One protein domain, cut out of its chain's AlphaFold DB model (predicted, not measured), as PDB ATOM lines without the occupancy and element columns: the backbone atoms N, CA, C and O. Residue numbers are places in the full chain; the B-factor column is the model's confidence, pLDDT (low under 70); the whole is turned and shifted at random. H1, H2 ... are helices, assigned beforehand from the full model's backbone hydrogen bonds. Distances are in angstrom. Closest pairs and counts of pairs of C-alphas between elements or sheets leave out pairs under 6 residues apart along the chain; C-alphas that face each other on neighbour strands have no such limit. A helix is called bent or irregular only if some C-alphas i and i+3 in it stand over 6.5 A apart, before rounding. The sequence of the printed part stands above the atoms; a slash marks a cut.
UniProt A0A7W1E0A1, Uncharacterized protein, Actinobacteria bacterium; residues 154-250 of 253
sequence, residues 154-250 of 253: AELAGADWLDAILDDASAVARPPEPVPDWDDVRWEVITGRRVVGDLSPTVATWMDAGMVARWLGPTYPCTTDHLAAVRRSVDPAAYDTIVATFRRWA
ATOM      1  N   ALA A 154      19.743  -9.172 -36.719       91.00
ATOM      2  CA  ALA A 154      19.680  -8.069 -35.769       91.00
ATOM      3  C   ALA A 154      20.992  -7.270 -35.716       91.00
ATOM      4  O   ALA A 154      20.934  -6.054 -35.556       91.00
ATOM      5  N   GLU A 155      22.158  -7.906 -35.895       89.62
ATOM      6  CA  GLU A 155      23.438  -7.185 -35.952       89.62
ATOM      7  C   GLU A 155      23.493  -6.246 -37.159       89.62
ATOM      8  O   GLU A 155      23.848  -5.077 -37.015       89.62
ATOM      9  N   LEU A 156      23.056  -6.733 -38.323       89.06
ATOM     10  CA  LEU A 156      22.946  -5.938 -39.545       89.06
ATOM     11  C   LEU A 156      21.963  -4.771 -39.370       89.06
ATOM     12  O   LEU A 156      22.314  -3.620 -39.616       89.06
ATOM     13  N   ALA A 157      20.744  -5.061 -38.906       91.31
ATOM     14  CA  ALA A 157      19.708  -4.053 -38.697       91.31
ATOM     15  C   ALA A 157      20.130  -3.001 -37.657       91.31
ATOM     16  O   ALA A 157      19.827  -1.818 -37.803       91.31
ATOM     17  N   GLY A 158      20.859  -3.422 -36.621       92.31
ATOM     18  CA  GLY A 158      21.463  -2.534 -35.639       92.31
ATOM     19  C   GLY A 158      22.518  -1.628 -36.248       92.31
ATOM     20  O   GLY A 158      22.474  -0.428 -35.999       92.31
ATOM     21  N   ALA A 159      23.429  -2.160 -37.061       90.44
ATOM     22  CA  ALA A 159      24.450  -1.349 -37.710       90.44
ATOM     23  C   ALA A 159      23.838  -0.306 -38.664       90.44
ATOM     24  O   ALA A 159      24.132   0.875 -38.506       90.44
ATOM     25  N   ASP A 160      22.915  -0.715 -39.542       90.00
ATOM     26  CA  ASP A 160      22.198   0.197 -40.449       90.00
ATOM     27  C   ASP A 160      21.447   1.302 -39.673       90.00
ATOM     28  O   ASP A 160      21.402   2.461 -40.086       90.00
ATOM     29  N   TRP A 161      20.839   0.954 -38.533       93.69
ATOM     30  CA  TRP A 161      20.126   1.921 -37.699       93.69
ATOM     31  C   TRP A 161      21.075   2.900 -37.003       93.69
ATOM     32  O   TRP A 161      20.774   4.091 -36.938       93.69
ATOM     33  N   LEU A 162      22.223   2.432 -36.505       94.25
ATOM     34  CA  LEU A 162      23.239   3.309 -35.920       94.25
ATOM     35  C   LEU A 162      23.822   4.264 -36.969       94.25
ATOM     36  O   LEU A 162      23.959   5.447 -36.660       94.25
ATOM     37  N   ASP A 163      24.079   3.796 -38.194       91.75
ATOM     38  CA  ASP A 163      24.484   4.651 -39.319       91.75
ATOM     39  C   ASP A 163      23.428   5.734 -39.588       91.75
ATOM     40  O   ASP A 163      23.741   6.925 -39.617       91.75
ATOM     41  N   ALA A 164      22.147   5.356 -39.655       92.62
ATOM     42  CA  ALA A 164      21.057   6.312 -39.844       92.62
ATOM     43  C   ALA A 164      20.953   7.352 -38.712       92.62
ATOM     44  O   ALA A 164      20.585   8.495 -38.971       92.62
ATOM     45  N   ILE A 165      21.277   6.988 -37.464       94.94
ATOM     46  CA  ILE A 165      21.317   7.918 -36.319       94.94
ATOM     47  C   ILE A 165      22.509   8.874 -36.410       94.94
ATOM     48  O   ILE A 165      22.388  10.039 -36.026       94.94
ATOM     49  N   LEU A 166      23.663   8.390 -36.878       93.06
ATOM     50  CA  LEU A 166      24.840   9.230 -37.101       93.06
ATOM     51  C   LEU A 166      24.592  10.255 -38.213       93.06
ATOM     52  O   LEU A 166      25.071  11.385 -38.096       93.06
ATOM     53  N   ASP A 167      23.813   9.886 -39.230       93.62
ATOM     54  CA  ASP A 167      23.391  10.781 -40.308       93.62
ATOM     55  C   ASP A 167      22.258  11.736 -39.881       93.62
ATOM     56  O   ASP A 167      22.274  12.922 -40.218       93.62
ATOM     57  N   ASP A 168      21.277  11.240 -39.119       93.00
ATOM     58  CA  ASP A 168      20.148  12.000 -38.580       93.00
ATOM     59  C   ASP A 168      19.748  11.493 -37.186       93.00
ATOM     60  O   ASP A 168      19.075  10.473 -37.026       93.00
ATOM     61  N   ALA A 169      20.057  12.281 -36.152       88.75
ATOM     62  CA  ALA A 169      19.722  11.951 -34.768       88.75
ATOM     63  C   ALA A 169      18.209  11.729 -34.526       88.75
ATOM     64  O   ALA A 169      17.833  11.082 -33.548       88.75
ATOM     65  N   SER A 170      17.317  12.211 -35.404       89.00
ATOM     66  CA  SER A 170      15.876  11.938 -35.307       89.00
ATOM     67  C   SER A 170      15.517  10.463 -35.557       89.00
ATOM     68  O   SER A 170      14.450   9.997 -35.135       89.00
ATOM     69  N   ALA A 171      16.406   9.700 -36.203       89.62
ATOM     70  CA  ALA A 171      16.224   8.279 -36.491       89.62
ATOM     71  C   ALA A 171      16.156   7.404 -35.226       89.62
ATOM     72  O   ALA A 171      15.628   6.292 -35.278       89.62
ATOM     73  N   VAL A 172      16.591   7.916 -34.065       87.62
ATOM     74  CA  VAL A 172      16.491   7.222 -32.766       87.62
ATOM     75  C   VAL A 172      15.054   6.784 -32.456       87.62
ATOM     76  O   VAL A 172      14.835   5.743 -31.844       87.62
ATOM     77  N   ALA A 173      14.048   7.538 -32.906       85.81
ATOM     78  CA  ALA A 173      12.645   7.211 -32.655       85.81
ATOM     79  C   ALA A 173      12.100   6.049 -33.515       85.81
ATOM     80  O   ALA A 173      10.945   5.658 -33.345       85.81
ATOM     81  N   ARG A 174      12.883   5.534 -34.473       88.12
ATOM     82  CA  ARG A 174      12.436   4.582 -35.501       88.12
ATOM     83  C   ARG A 174      13.416   3.408 -35.651       88.12
ATOM     84  O   ARG A 174      14.056   3.299 -36.695       88.12
ATOM     85  N   PRO A 175      13.552   2.535 -34.636       89.38
ATOM     86  CA  PRO A 175      14.295   1.293 -34.819       89.38
ATOM     87  C   PRO A 175      13.619   0.424 -35.896       89.38
ATOM     88  O   PRO A 175      12.386   0.431 -35.990       89.38
ATOM     89  N   PRO A 176      14.383  -0.324 -36.708       83.81
ATOM     90  CA  PRO A 176      13.825  -1.245 -37.692       83.81
ATOM     91  C   PRO A 176      13.089  -2.395 -36.994       83.81
ATOM     92  O   PRO A 176      13.704  -3.317 -36.459       83.81
ATOM     93  N   GLU A 177      11.757  -2.327 -36.987       87.38
ATOM     94  CA  GLU A 177      10.884  -3.389 -36.488       87.38
ATOM     95  C   GLU A 177       9.779  -3.729 -37.507       87.38
ATOM     96  O   GLU A 177       9.121  -2.816 -38.018       87.38
ATOM     97  N   PRO A 178       9.530  -5.025 -37.787       89.06
ATOM     98  CA  PRO A 178      10.292  -6.183 -37.302       89.06
ATOM     99  C   PRO A 178      11.725  -6.215 -37.866       89.06
ATOM    100  O   PRO A 178      11.993  -5.641 -38.918       89.06
ATOM    101  N   VAL A 179      12.643  -6.882 -37.157       90.44
ATOM    102  CA  VAL A 179      13.995  -7.143 -37.677       90.44
ATOM    103  C   VAL A 179      13.859  -8.110 -38.862       90.44
ATOM    104  O   VAL A 179      13.279  -9.181 -38.662       90.44
ATOM    105  N   PRO A 180      14.349  -7.760 -40.068       91.62
ATOM    106  CA  PRO A 180      14.246  -8.628 -41.241       91.62
ATOM    107  C   PRO A 180      15.053  -9.912 -41.036       91.62
ATOM    108  O   PRO A 180      16.071  -9.895 -40.339       91.62
ATOM    109  N   ASP A 181      14.642 -11.022 -41.645       93.69
ATOM    110  CA  ASP A 181      15.502 -12.204 -41.738       93.69
ATOM    111  C   ASP A 181      16.473 -12.108 -42.933       93.69
ATOM    112  O   ASP A 181      16.512 -11.118 -43.670       93.69
ATOM    113  N   TRP A 182      17.352 -13.100 -43.099       94.31
ATOM    114  CA  TRP A 182      18.356 -13.053 -44.168       94.31
ATOM    115  C   TRP A 182      17.752 -13.218 -45.570       94.31
ATOM    116  O   TRP A 182      18.359 -12.749 -46.537       94.31
ATOM    117  N   ASP A 183      16.578 -13.840 -45.700       95.12
ATOM    118  CA  ASP A 183      15.864 -13.924 -46.974       95.12
ATOM    119  C   ASP A 183      15.193 -12.588 -47.321       95.12
ATOM    120  O   ASP A 183      15.242 -12.175 -48.483       95.12
ATOM    121  N   ASP A 184      14.669 -11.857 -46.333       95.44
ATOM    122  CA  ASP A 184      14.189 -10.482 -46.509       95.44
ATOM    123  C   ASP A 184      15.319  -9.571 -47.016       95.44
ATOM    124  O   ASP A 184      15.171  -8.899 -48.041       95.44
ATOM    125  N   VAL A 185      16.483  -9.601 -46.354       93.81
ATOM    126  CA  VAL A 185      17.671  -8.816 -46.745       93.81
ATOM    127  C   VAL A 185      18.117  -9.174 -48.162       93.81
ATOM    128  O   VAL A 185      18.363  -8.297 -48.994       93.81
ATOM    129  N   ARG A 186      18.187 -10.471 -48.478       95.69
ATOM    130  CA  ARG A 186      18.494 -10.950 -49.830       95.69
ATOM    131  C   ARG A 186      17.484 -10.415 -50.848       95.69
ATOM    132  O   ARG A 186      17.882  -9.967 -51.924       95.69
ATOM    133  N   TRP A 187      16.193 -10.429 -50.527       96.88
ATOM    134  CA  TRP A 187      15.140  -9.929 -51.409       96.88
ATOM    135  C   TRP A 187      15.220  -8.413 -51.630       96.88
ATOM    136  O   TRP A 187      14.966  -7.928 -52.736       96.88
ATOM    137  N   GLU A 188      15.621  -7.638 -50.624       95.44
ATOM    138  CA  GLU A 188      15.908  -6.208 -50.787       95.44
ATOM    139  C   GLU A 188      17.030  -5.953 -51.797       95.44
ATOM    140  O   GLU A 188      16.893  -5.055 -52.630       95.44
ATOM    141  N   VAL A 189      18.094  -6.762 -51.781       95.56
ATOM    142  CA  VAL A 189      19.182  -6.664 -52.769       95.56
ATOM    143  C   VAL A 189      18.690  -7.053 -54.166       95.56
ATOM    144  O   VAL A 189      18.928  -6.327 -55.130       95.56
ATOM    145  N   ILE A 190      17.936  -8.151 -54.288       97.25
ATOM    146  CA  ILE A 190      17.351  -8.600 -55.567       97.25
ATOM    147  C   ILE A 190      16.443  -7.521 -56.176       97.25
ATOM    148  O   ILE A 190      16.458  -7.290 -57.383       97.25
ATOM    149  N   THR A 191      15.653  -6.845 -55.345       96.81
ATOM    150  CA  THR A 191      14.721  -5.797 -55.791       96.81
ATOM    151  C   THR A 191      15.375  -4.423 -55.951       96.81
ATOM    152  O   THR A 191      14.703  -3.479 -56.360       96.81
ATOM    153  N   GLY A 192      16.669  -4.291 -55.640       93.94
ATOM    154  CA  GLY A 192      17.401  -3.025 -55.692       93.94
ATOM    155  C   GLY A 192      17.007  -2.025 -54.600       93.94
ATOM    156  O   GLY A 192      17.367  -0.854 -54.690       93.94
ATOM    157  N   ARG A 193      16.269  -2.461 -53.572       93.12
ATOM    158  CA  ARG A 193      15.924  -1.635 -52.403       93.12
ATOM    159  C   ARG A 193      17.103  -1.461 -51.451       93.12
ATOM    160  O   ARG A 193      17.154  -0.470 -50.732       93.12
ATOM    161  N   ARG A 194      18.052  -2.398 -51.486       90.44
ATOM    162  CA  ARG A 194      19.314  -2.343 -50.752       90.44
ATOM    163  C   ARG A 194      20.477  -2.472 -51.728       90.44
ATOM    164  O   ARG A 194      20.516  -3.399 -52.533       90.44
ATOM    165  N   VAL A 195      21.435  -1.555 -51.632       87.75
ATOM    166  CA  VAL A 195      22.690  -1.599 -52.390       87.75
ATOM    167  C   VAL A 195      23.788  -2.047 -51.439       87.75
ATOM    168  O   VAL A 195      23.980  -1.410 -50.407       87.75
ATOM    169  N   VAL A 196      24.509  -3.123 -51.771       84.44
ATOM    170  CA  VAL A 196      25.643  -3.570 -50.955       84.44
ATOM    171  C   VAL A 196      26.883  -3.838 -51.791       84.44
ATOM    172  O   VAL A 196      26.975  -4.862 -52.470       84.44
ATOM    173  N   GLY A 197      27.863  -2.938 -51.675       82.44
ATOM    174  CA  GLY A 197      29.127  -3.033 -52.403       82.44
ATOM    175  C   GLY A 197      28.890  -3.352 -53.879       82.44
ATOM    176  O   GLY A 197      28.051  -2.725 -54.524       82.44
ATOM    177  N   ASP A 198      29.573  -4.387 -54.370       83.56
ATOM    178  CA  ASP A 198      29.478  -4.853 -55.758       83.56
ATOM    179  C   ASP A 198      28.491  -6.026 -55.955       83.56
ATOM    180  O   ASP A 198      28.490  -6.686 -56.999       83.56
ATOM    181  N   LEU A 199      27.645  -6.334 -54.962       90.38
ATOM    182  CA  LEU A 199      26.691  -7.440 -55.061       90.38
ATOM    183  C   LEU A 199      25.521  -7.075 -55.987       90.38
ATOM    184  O   LEU A 199      24.603  -6.348 -55.612       90.38
ATOM    185  N   SER A 200      25.531  -7.618 -57.208       92.44
ATOM    186  CA  SER A 200      24.442  -7.409 -58.173       92.44
ATOM    187  C   SER A 200      23.153  -8.176 -57.808       92.44
ATOM    188  O   SER A 200      23.238  -9.276 -57.252       92.44
ATOM    189  N   PRO A 201      21.963  -7.695 -58.225       95.38
ATOM    190  CA  PRO A 201      20.695  -8.417 -58.059       95.38
ATOM    191  C   PRO A 201      20.688  -9.843 -58.634       95.38
ATOM    192  O   PRO A 201      20.106 -10.761 -58.052       95.38
ATOM    193  N   THR A 202      21.363 -10.054 -59.768       94.62
ATOM    194  CA  THR A 202      21.462 -11.368 -60.419       94.62
ATOM    195  C   THR A 202      22.245 -12.352 -59.554       94.62
ATOM    196  O   THR A 202      21.789 -13.470 -59.317       94.62
ATOM    197  N   VAL A 203      23.398 -11.931 -59.028       95.19
ATOM    198  CA  VAL A 203      24.194 -12.761 -58.110       95.19
ATOM    199  C   VAL A 203      23.426 -12.990 -56.811       95.19
ATOM    200  O   VAL A 203      23.342 -14.123 -56.340       95.19
ATOM    201  N   ALA A 204      22.783 -11.946 -56.283       96.12
ATOM    202  CA  ALA A 204      21.953 -12.044 -55.094       96.12
ATOM    203  C   ALA A 204      20.773 -13.002 -55.268       96.12
ATOM    204  O   ALA A 204      20.358 -13.552 -54.264       96.12
ATOM    205  N   THR A 205      20.268 -13.239 -56.488       96.56
ATOM    206  CA  THR A 205      19.230 -14.249 -56.797       96.56
ATOM    207  C   THR A 205      19.781 -15.677 -56.745       96.56
ATOM    208  O   THR A 205      19.096 -16.600 -56.299       96.56
ATOM    209  N   TRP A 206      21.031 -15.864 -57.169       97.12
ATOM    210  CA  TRP A 206      21.711 -17.160 -57.199       97.12
ATOM    211  C   TRP A 206      22.189 -17.640 -55.818       97.12
ATOM    212  O   TRP A 206      22.181 -18.847 -55.549       97.12
ATOM    213  N   MET A 207      22.559 -16.712 -54.930       96.88
ATOM    214  CA  MET A 207      22.971 -17.009 -53.550       96.88
ATOM    215  C   MET A 207      21.851 -17.703 -52.742       96.88
ATOM    216  O   MET A 207      20.782 -18.018 -53.261       96.88
ATOM    217  N   ASP A 208      22.076 -17.966 -51.468       95.88
ATOM    218  CA  ASP A 208      21.019 -18.205 -50.485       95.88
ATOM    219  C   ASP A 208      21.254 -17.292 -49.270       95.88
ATOM    220  O   ASP A 208      22.224 -16.528 -49.244       95.88
ATOM    221  N   ALA A 209      20.360 -17.342 -48.282       94.31
ATOM    222  CA  ALA A 209      20.448 -16.535 -47.066       94.31
ATOM    223  C   ALA A 209      21.806 -16.664 -46.347       94.31
ATOM    224  O   ALA A 209      22.381 -15.660 -45.926       94.31
ATOM    225  N   GLY A 210      22.351 -17.882 -46.238       93.62
ATOM    226  CA  GLY A 210      23.625 -18.138 -45.559       93.62
ATOM    227  C   GLY A 210      24.815 -17.488 -46.268       93.62
ATOM    228  O   GLY A 210      25.648 -16.841 -45.626       93.62
ATOM    229  N   MET A 211      24.865 -17.592 -47.598       94.62
ATOM    230  CA  MET A 211      25.917 -16.964 -48.398       94.62
ATOM    231  C   MET A 211      25.810 -15.434 -48.391       94.62
ATOM    232  O   MET A 211      26.835 -14.757 -48.305       94.62
ATOM    233  N   VAL A 212      24.590 -14.881 -48.436       94.00
ATOM    234  CA  VAL A 212      24.357 -13.430 -48.311       94.00
ATOM    235  C   VAL A 212      24.838 -12.926 -46.950       94.00
ATOM    236  O   VAL A 212      25.568 -11.938 -46.893       94.00
ATOM    237  N   ALA A 213      24.524 -13.637 -45.866       92.25
ATOM    238  CA  ALA A 213      24.991 -13.283 -44.529       92.25
ATOM    239  C   ALA A 213      26.520 -13.219 -44.434       92.25
ATOM    240  O   ALA A 213      27.074 -12.256 -43.905       92.25
ATOM    241  N   ARG A 214      27.222 -14.217 -44.987       91.12
ATOM    242  CA  ARG A 214      28.695 -14.242 -45.003       91.12
ATOM    243  C   ARG A 214      29.309 -13.197 -45.934       91.12
ATOM    244  O   ARG A 214      30.400 -12.719 -45.639       91.12
ATOM    245  N   TRP A 215      28.623 -12.824 -47.014       90.94
ATOM    246  CA  TRP A 215      29.051 -11.720 -47.878       90.94
ATOM    247  C   TRP A 215      28.997 -10.377 -47.138       90.94
ATOM    248  O   TRP A 215      29.904  -9.559 -47.271       90.94
ATOM    249  N   LEU A 216      27.939 -10.163 -46.351       88.44
ATOM    250  CA  LEU A 216      27.656  -8.897 -45.673       88.44
ATOM    251  C   LEU A 216      28.353  -8.752 -44.320       88.44
ATOM    252  O   LEU A 216      28.754  -7.655 -43.963       88.44
ATOM    253  N   GLY A 217      28.548  -9.837 -43.574       82.69
ATOM    254  CA  GLY A 217      29.137  -9.787 -42.231       82.69
ATOM    255  C   GLY A 217      30.418  -8.942 -42.122       82.69
ATOM    256  O   GLY A 217      30.478  -8.055 -41.273       82.69
ATOM    257  N   PRO A 218      31.427  -9.140 -42.995       79.12
ATOM    258  CA  PRO A 218      32.684  -8.395 -42.918       79.12
ATOM    259  C   PRO A 218      32.583  -6.894 -43.228       79.12
ATOM    260  O   PRO A 218      33.557  -6.182 -42.987       79.12
ATOM    261  N   THR A 219      31.478  -6.404 -43.808       75.81
ATOM    262  CA  THR A 219      31.365  -4.990 -44.207       75.81
ATOM    263  C   THR A 219      30.961  -4.070 -43.063       75.81
ATOM    264  O   THR A 219      31.113  -2.859 -43.199       75.81
ATOM    265  N   TYR A 220      30.470  -4.614 -41.947       72.00
ATOM    266  CA  TYR A 220      29.918  -3.809 -40.863       72.00
ATOM    267  C   TYR A 220      30.907  -3.614 -39.706       72.00
ATOM    268  O   TYR A 220      31.608  -4.558 -39.324       72.00
ATOM    269  N   PRO A 221      30.982  -2.398 -39.127       71.19
ATOM    270  CA  PRO A 221      31.776  -2.153 -37.931       71.19
ATOM    271  C   PRO A 221      31.333  -3.052 -36.775       71.19
ATOM    272  O   PRO A 221      30.154  -3.374 -36.640       71.19
ATOM    273  N   CYS A 222      32.266  -3.380 -35.881       78.50
ATOM    274  CA  CYS A 222      31.917  -4.004 -34.609       78.50
ATOM    275  C   CYS A 222      30.895  -3.125 -33.870       78.50
ATOM    276  O   CYS A 222      31.135  -1.935 -33.650       78.50
ATOM    277  N   THR A 223      29.786  -3.727 -33.431       84.69
ATOM    278  CA  THR A 223      28.693  -3.061 -32.704       84.69
ATOM    279  C   THR A 223      29.188  -2.152 -31.575       84.69
ATOM    280  O   THR A 223      28.673  -1.052 -31.384       84.69
ATOM    281  N   THR A 224      30.225  -2.575 -30.846       85.12
ATOM    282  CA  THR A 224      30.810  -1.809 -29.734       85.12
ATOM    283  C   THR A 224      31.400  -0.472 -30.186       85.12
ATOM    284  O   THR A 224      31.140   0.559 -29.561       85.12
ATOM    285  N   ASP A 225      32.167  -0.471 -31.277       86.44
ATOM    286  CA  ASP A 225      32.781   0.747 -31.813       86.44
ATOM    287  C   ASP A 225      31.706   1.694 -32.349       86.44
ATOM    288  O   ASP A 225      31.777   2.913 -32.164       86.44
ATOM    289  N   HIS A 226      30.662   1.114 -32.943       89.31
ATOM    290  CA  HIS A 226      29.559   1.859 -33.521       89.31
ATOM    291  C   HIS A 226      28.715   2.567 -32.446       89.31
ATOM    292  O   HIS A 226      28.459   3.771 -32.527       89.31
ATOM    293  N   LEU A 227      28.389   1.860 -31.359       93.75
ATOM    294  CA  LEU A 227      27.720   2.438 -30.189       93.75
ATOM    295  C   LEU A 227      28.555   3.544 -29.531       93.75
ATOM    296  O   LEU A 227      28.010   4.565 -29.107       93.75
ATOM    297  N   ALA A 228      29.882   3.385 -29.468       92.94
ATOM    298  CA  ALA A 228      30.770   4.410 -28.925       92.94
ATOM    299  C   ALA A 228      30.766   5.698 -29.767       92.94
ATOM    300  O   ALA A 228      30.900   6.790 -29.207       92.94
ATOM    301  N   ALA A 229      30.602   5.589 -31.089       92.19
ATOM    302  CA  ALA A 229      30.425   6.742 -31.965       92.19
ATOM    303  C   ALA A 229      29.091   7.446 -31.690       92.19
ATOM    304  O   ALA A 229      29.095   8.639 -31.388       92.19
ATOM    305  N   VAL A 230      27.980   6.704 -31.684       94.50
ATOM    306  CA  VAL A 230      26.640   7.263 -31.452       94.50
ATOM    307  C   VAL A 230      26.518   7.926 -30.082       94.50
ATOM    308  O   VAL A 230      25.968   9.021 -29.985       94.50
ATOM    309  N   ARG A 231      27.114   7.349 -29.030       95.69
ATOM    310  CA  ARG A 231      27.137   7.942 -27.678       95.69
ATOM    311  C   ARG A 231      27.664   9.379 -27.649       95.69
ATOM    312  O   ARG A 231      27.280  10.150 -26.775       95.69
ATOM    313  N   ARG A 232      28.586   9.728 -28.552       93.44
ATOM    314  CA  ARG A 232      29.161  11.079 -28.644       93.44
ATOM    315  C   ARG A 232      28.272  12.057 -29.418       93.44
ATOM    316  O   ARG A 232      28.516  13.256 -29.328       93.44
ATOM    317  N   SER A 233      27.286  11.554 -30.157       92.38
ATOM    318  CA  SER A 233      26.488  12.315 -31.124       92.38
ATOM    319  C   SER A 233      25.041  12.558 -30.689       92.38
ATOM    320  O   SER A 233      24.401  13.458 -31.223       92.38
ATOM    321  N   VAL A 234      24.518  11.789 -29.728       94.81
ATOM    322  CA  VAL A 234      23.137  11.922 -29.231       94.81
ATOM    323  C   VAL A 234      23.098  12.290 -27.748       94.81
ATOM    324  O   VAL A 234      24.086  12.137 -27.026       94.81
ATOM    325  N   ASP A 235      21.953  12.781 -27.274       96.00
ATOM    326  CA  ASP A 235      21.758  13.030 -25.847       96.00
ATOM    327  C   ASP A 235      21.678  11.716 -25.032       96.00
ATOM    328  O   ASP A 235      21.425  10.641 -25.587       96.00
ATOM    329  N   PRO A 236      21.886  11.762 -23.701       96.12
ATOM    330  CA  PRO A 236      21.899  10.557 -22.874       96.12
ATOM    331  C   PRO A 236      20.602   9.736 -22.900       96.12
ATOM    332  O   PRO A 236      20.671   8.512 -22.876       96.12
ATOM    333  N   ALA A 237      19.430  10.375 -22.980       95.00
ATOM    334  CA  ALA A 237      18.151   9.661 -22.976       95.00
ATOM    335  C   ALA A 237      17.911   8.936 -24.311       95.00
ATOM    336  O   ALA A 237      17.418   7.802 -24.341       95.00
ATOM    337  N   ALA A 238      18.314   9.564 -25.418       95.31
ATOM    338  CA  ALA A 238      18.364   8.923 -26.724       95.31
ATOM    339  C   ALA A 238      19.312   7.713 -26.709       95.31
ATOM    340  O   ALA A 238      18.926   6.625 -27.134       95.31
ATOM    341  N   TYR A 239      20.516   7.858 -26.146       96.81
ATOM    342  CA  TYR A 239      21.468   6.750 -26.037       96.81
ATOM    343  C   TYR A 239      20.934   5.581 -25.193       96.81
ATOM    344  O   TYR A 239      21.065   4.423 -25.593       96.81
ATOM    345  N   ASP A 240      20.273   5.861 -24.067       96.12
ATOM    346  CA  ASP A 240      19.647   4.829 -23.232       96.12
ATOM    347  C   ASP A 240      18.564   4.049 -24.000       96.12
ATOM    348  O   ASP A 240      18.455   2.829 -23.858       96.12
ATOM    349  N   THR A 241      17.813   4.729 -24.873       95.12
ATOM    350  CA  THR A 241      16.810   4.104 -25.754       95.12
ATOM    351  C   THR A 241      17.457   3.150 -26.764       95.12
ATOM    352  O   THR A 241      16.960   2.040 -26.987       95.12
ATOM    353  N   ILE A 242      18.595   3.542 -27.340       95.81
ATOM    354  CA  ILE A 242      19.369   2.706 -28.266       95.81
ATOM    355  C   ILE A 242      19.873   1.455 -27.544       95.81
ATOM    356  O   ILE A 242      19.613   0.338 -27.989       95.81
ATOM    357  N   VAL A 243      20.511   1.615 -26.382       96.56
ATOM    358  CA  VAL A 243      21.020   0.486 -25.585       96.56
ATOM    359  C   VAL A 243      19.893  -0.461 -25.166       96.56
ATOM    360  O   VAL A 243      20.052  -1.681 -25.245       96.56
ATOM    361  N   ALA A 244      18.738   0.069 -24.750       95.00
ATOM    362  CA  ALA A 244      17.573  -0.744 -24.410       95.00
ATOM    363  C   ALA A 244      17.071  -1.572 -25.607       95.00
ATOM    364  O   ALA A 244      16.717  -2.740 -25.441       95.00
ATOM    365  N   THR A 245      17.096  -0.999 -26.813       95.38
ATOM    366  CA  THR A 245      16.716  -1.692 -28.054       95.38
ATOM    367  C   THR A 245      17.705  -2.808 -28.396       95.38
ATOM    368  O   THR A 245      17.292  -3.943 -28.620       95.38
ATOM    369  N   PHE A 246      19.012  -2.539 -28.329       94.44
ATOM    370  CA  PHE A 246      20.044  -3.551 -28.580       94.44
ATOM    371  C   PHE A 246      19.983  -4.720 -27.580       94.44
ATOM    372  O   PHE A 246      20.163  -5.873 -27.970       94.44
ATOM    373  N   ARG A 247      19.660  -4.458 -26.305       94.62
ATOM    374  CA  ARG A 247      19.385  -5.520 -25.318       94.62
ATOM    375  C   ARG A 247      18.140  -6.332 -25.663       94.62
ATOM    376  O   ARG A 247      18.162  -7.552 -25.539       94.62
ATOM    377  N   ARG A 248      17.062  -5.684 -26.125       94.38
ATOM    378  CA  ARG A 248      15.838  -6.377 -26.569       94.38
ATOM    379  C   ARG A 248      16.112  -7.322 -27.741       94.38
ATOM    380  O   ARG A 248      15.503  -8.384 -27.808       94.38
ATOM    381  N   TRP A 249      17.038  -6.963 -28.624       92.75
ATOM    382  CA  TRP A 249      17.494  -7.814 -29.726       92.75
ATOM    383  C   TRP A 249      18.589  -8.820 -29.337       92.75
ATOM    384  O   TRP A 249      19.114  -9.505 -30.210       92.75
ATOM    385  N   ALA A 250      18.937  -8.920 -28.049       91.88
ATOM    386  CA  ALA A 250      19.995  -9.788 -27.529       91.88
ATOM    387  C   ALA A 250      21.393  -9.529 -28.133       91.88
ATOM    388  O   ALA A 250      22.240 -10.417 -28.143       91.88
TER     389      ALA A 250
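What this domain is: This is residues 154 to 250 of the 253 residues of an uncharacterized protein of Actinobacteria bacterium (UniProt A0A7W1E0A1). Two helical lobes sit end to end along the longest axis. In one, H1, H6 and H7 run roughly along one line, their centres a triangle, with short H2 by the end of H1; in the other, H3, H4 and H5 are set at steep angles. Residues 174 to 181 and 220 to 222 join the lobes, and contact between H1 and H5 is slight. The printed part has 97 residues with seven named helices, H1 to H7 in chain order, and no named strand; its class is all helix. It is compact, with a radius of gyration of the C-alphas of 14.3 A, yet elongated, spanning 44 by 23 by 21 A.

Where its parts are: Find C-alpha 154 at (19.680, -8.069, -35.769); from there H1, the longest helix, runs 19.7 A to C-alpha 167 at (23.391, 10.781, -40.308). H2 holds residues 169 to 173, and H6 residues 223 to 231, 12.2 A long. H7, residues 236 to 248, runs 18.4 A to C-alpha 248 at (15.838, -6.377, -26.569). Look for H3 at residues 182 to 190, 12.3 A long, H4 at residues 201 to 206, and H5 at residues 209 to 219, 16.1 A long. H5 is irregular, only just: C-alphas 215 and 218 are 7.0 A apart.

How they stand to each other: Start at H1, which touches H6 at a shallow tilt of 27 degrees, the same way; their closest C-alphas, Leu 166 and Val 230, are 6.2 A apart. H7 is close to H1 but not clearly touching, with Gly 158 and Phe 246 the closest C-alphas at 7.3 A; they run opposite ways at a shallow tilt of 16 degrees. H2 touches H1 only at the corner, with residues 161 to 165 of H1 alone; the closest C-alphas, Ile 165 and Ala 171, are 5.1 A apart. H2 and H7 only just touch, with 3 pairs of C-alphas within 8 A, the closest Val 172 and Ala 238 at 6.6 A, through residues 238 to 242 of H7 alone. H5 is close to H1 but not clearly touching, with the C-alphas of Leu 156 and Gly 217 closest at 7.8 A. H3 touches H5 about perpendicular at 78 degrees, with the C-alphas of Trp 182 and Ala 209 closest at 5.0 A. H3 also touches H4 at a steep tilt of 45 degrees, opposite ways, with the C-alphas of Ile 190 and Pro 201 closest at 4.2 A. H1 and H3 are apart. In H1, H3, H4, H6 and H7 every O i to N i+4 pair is within hydrogen-bond range; H5 has 5 of 7, and H2 has 0 of 1 but 2 of 2 O i to N i+3 pairs.

The domain as a whole: Look to Trp 206 and Pro 236 for the two C-alphas farthest apart, 44.1 A. The printed part has no cut and no long link. Its mean pLDDT is 91.5, and no printed residue is under 70.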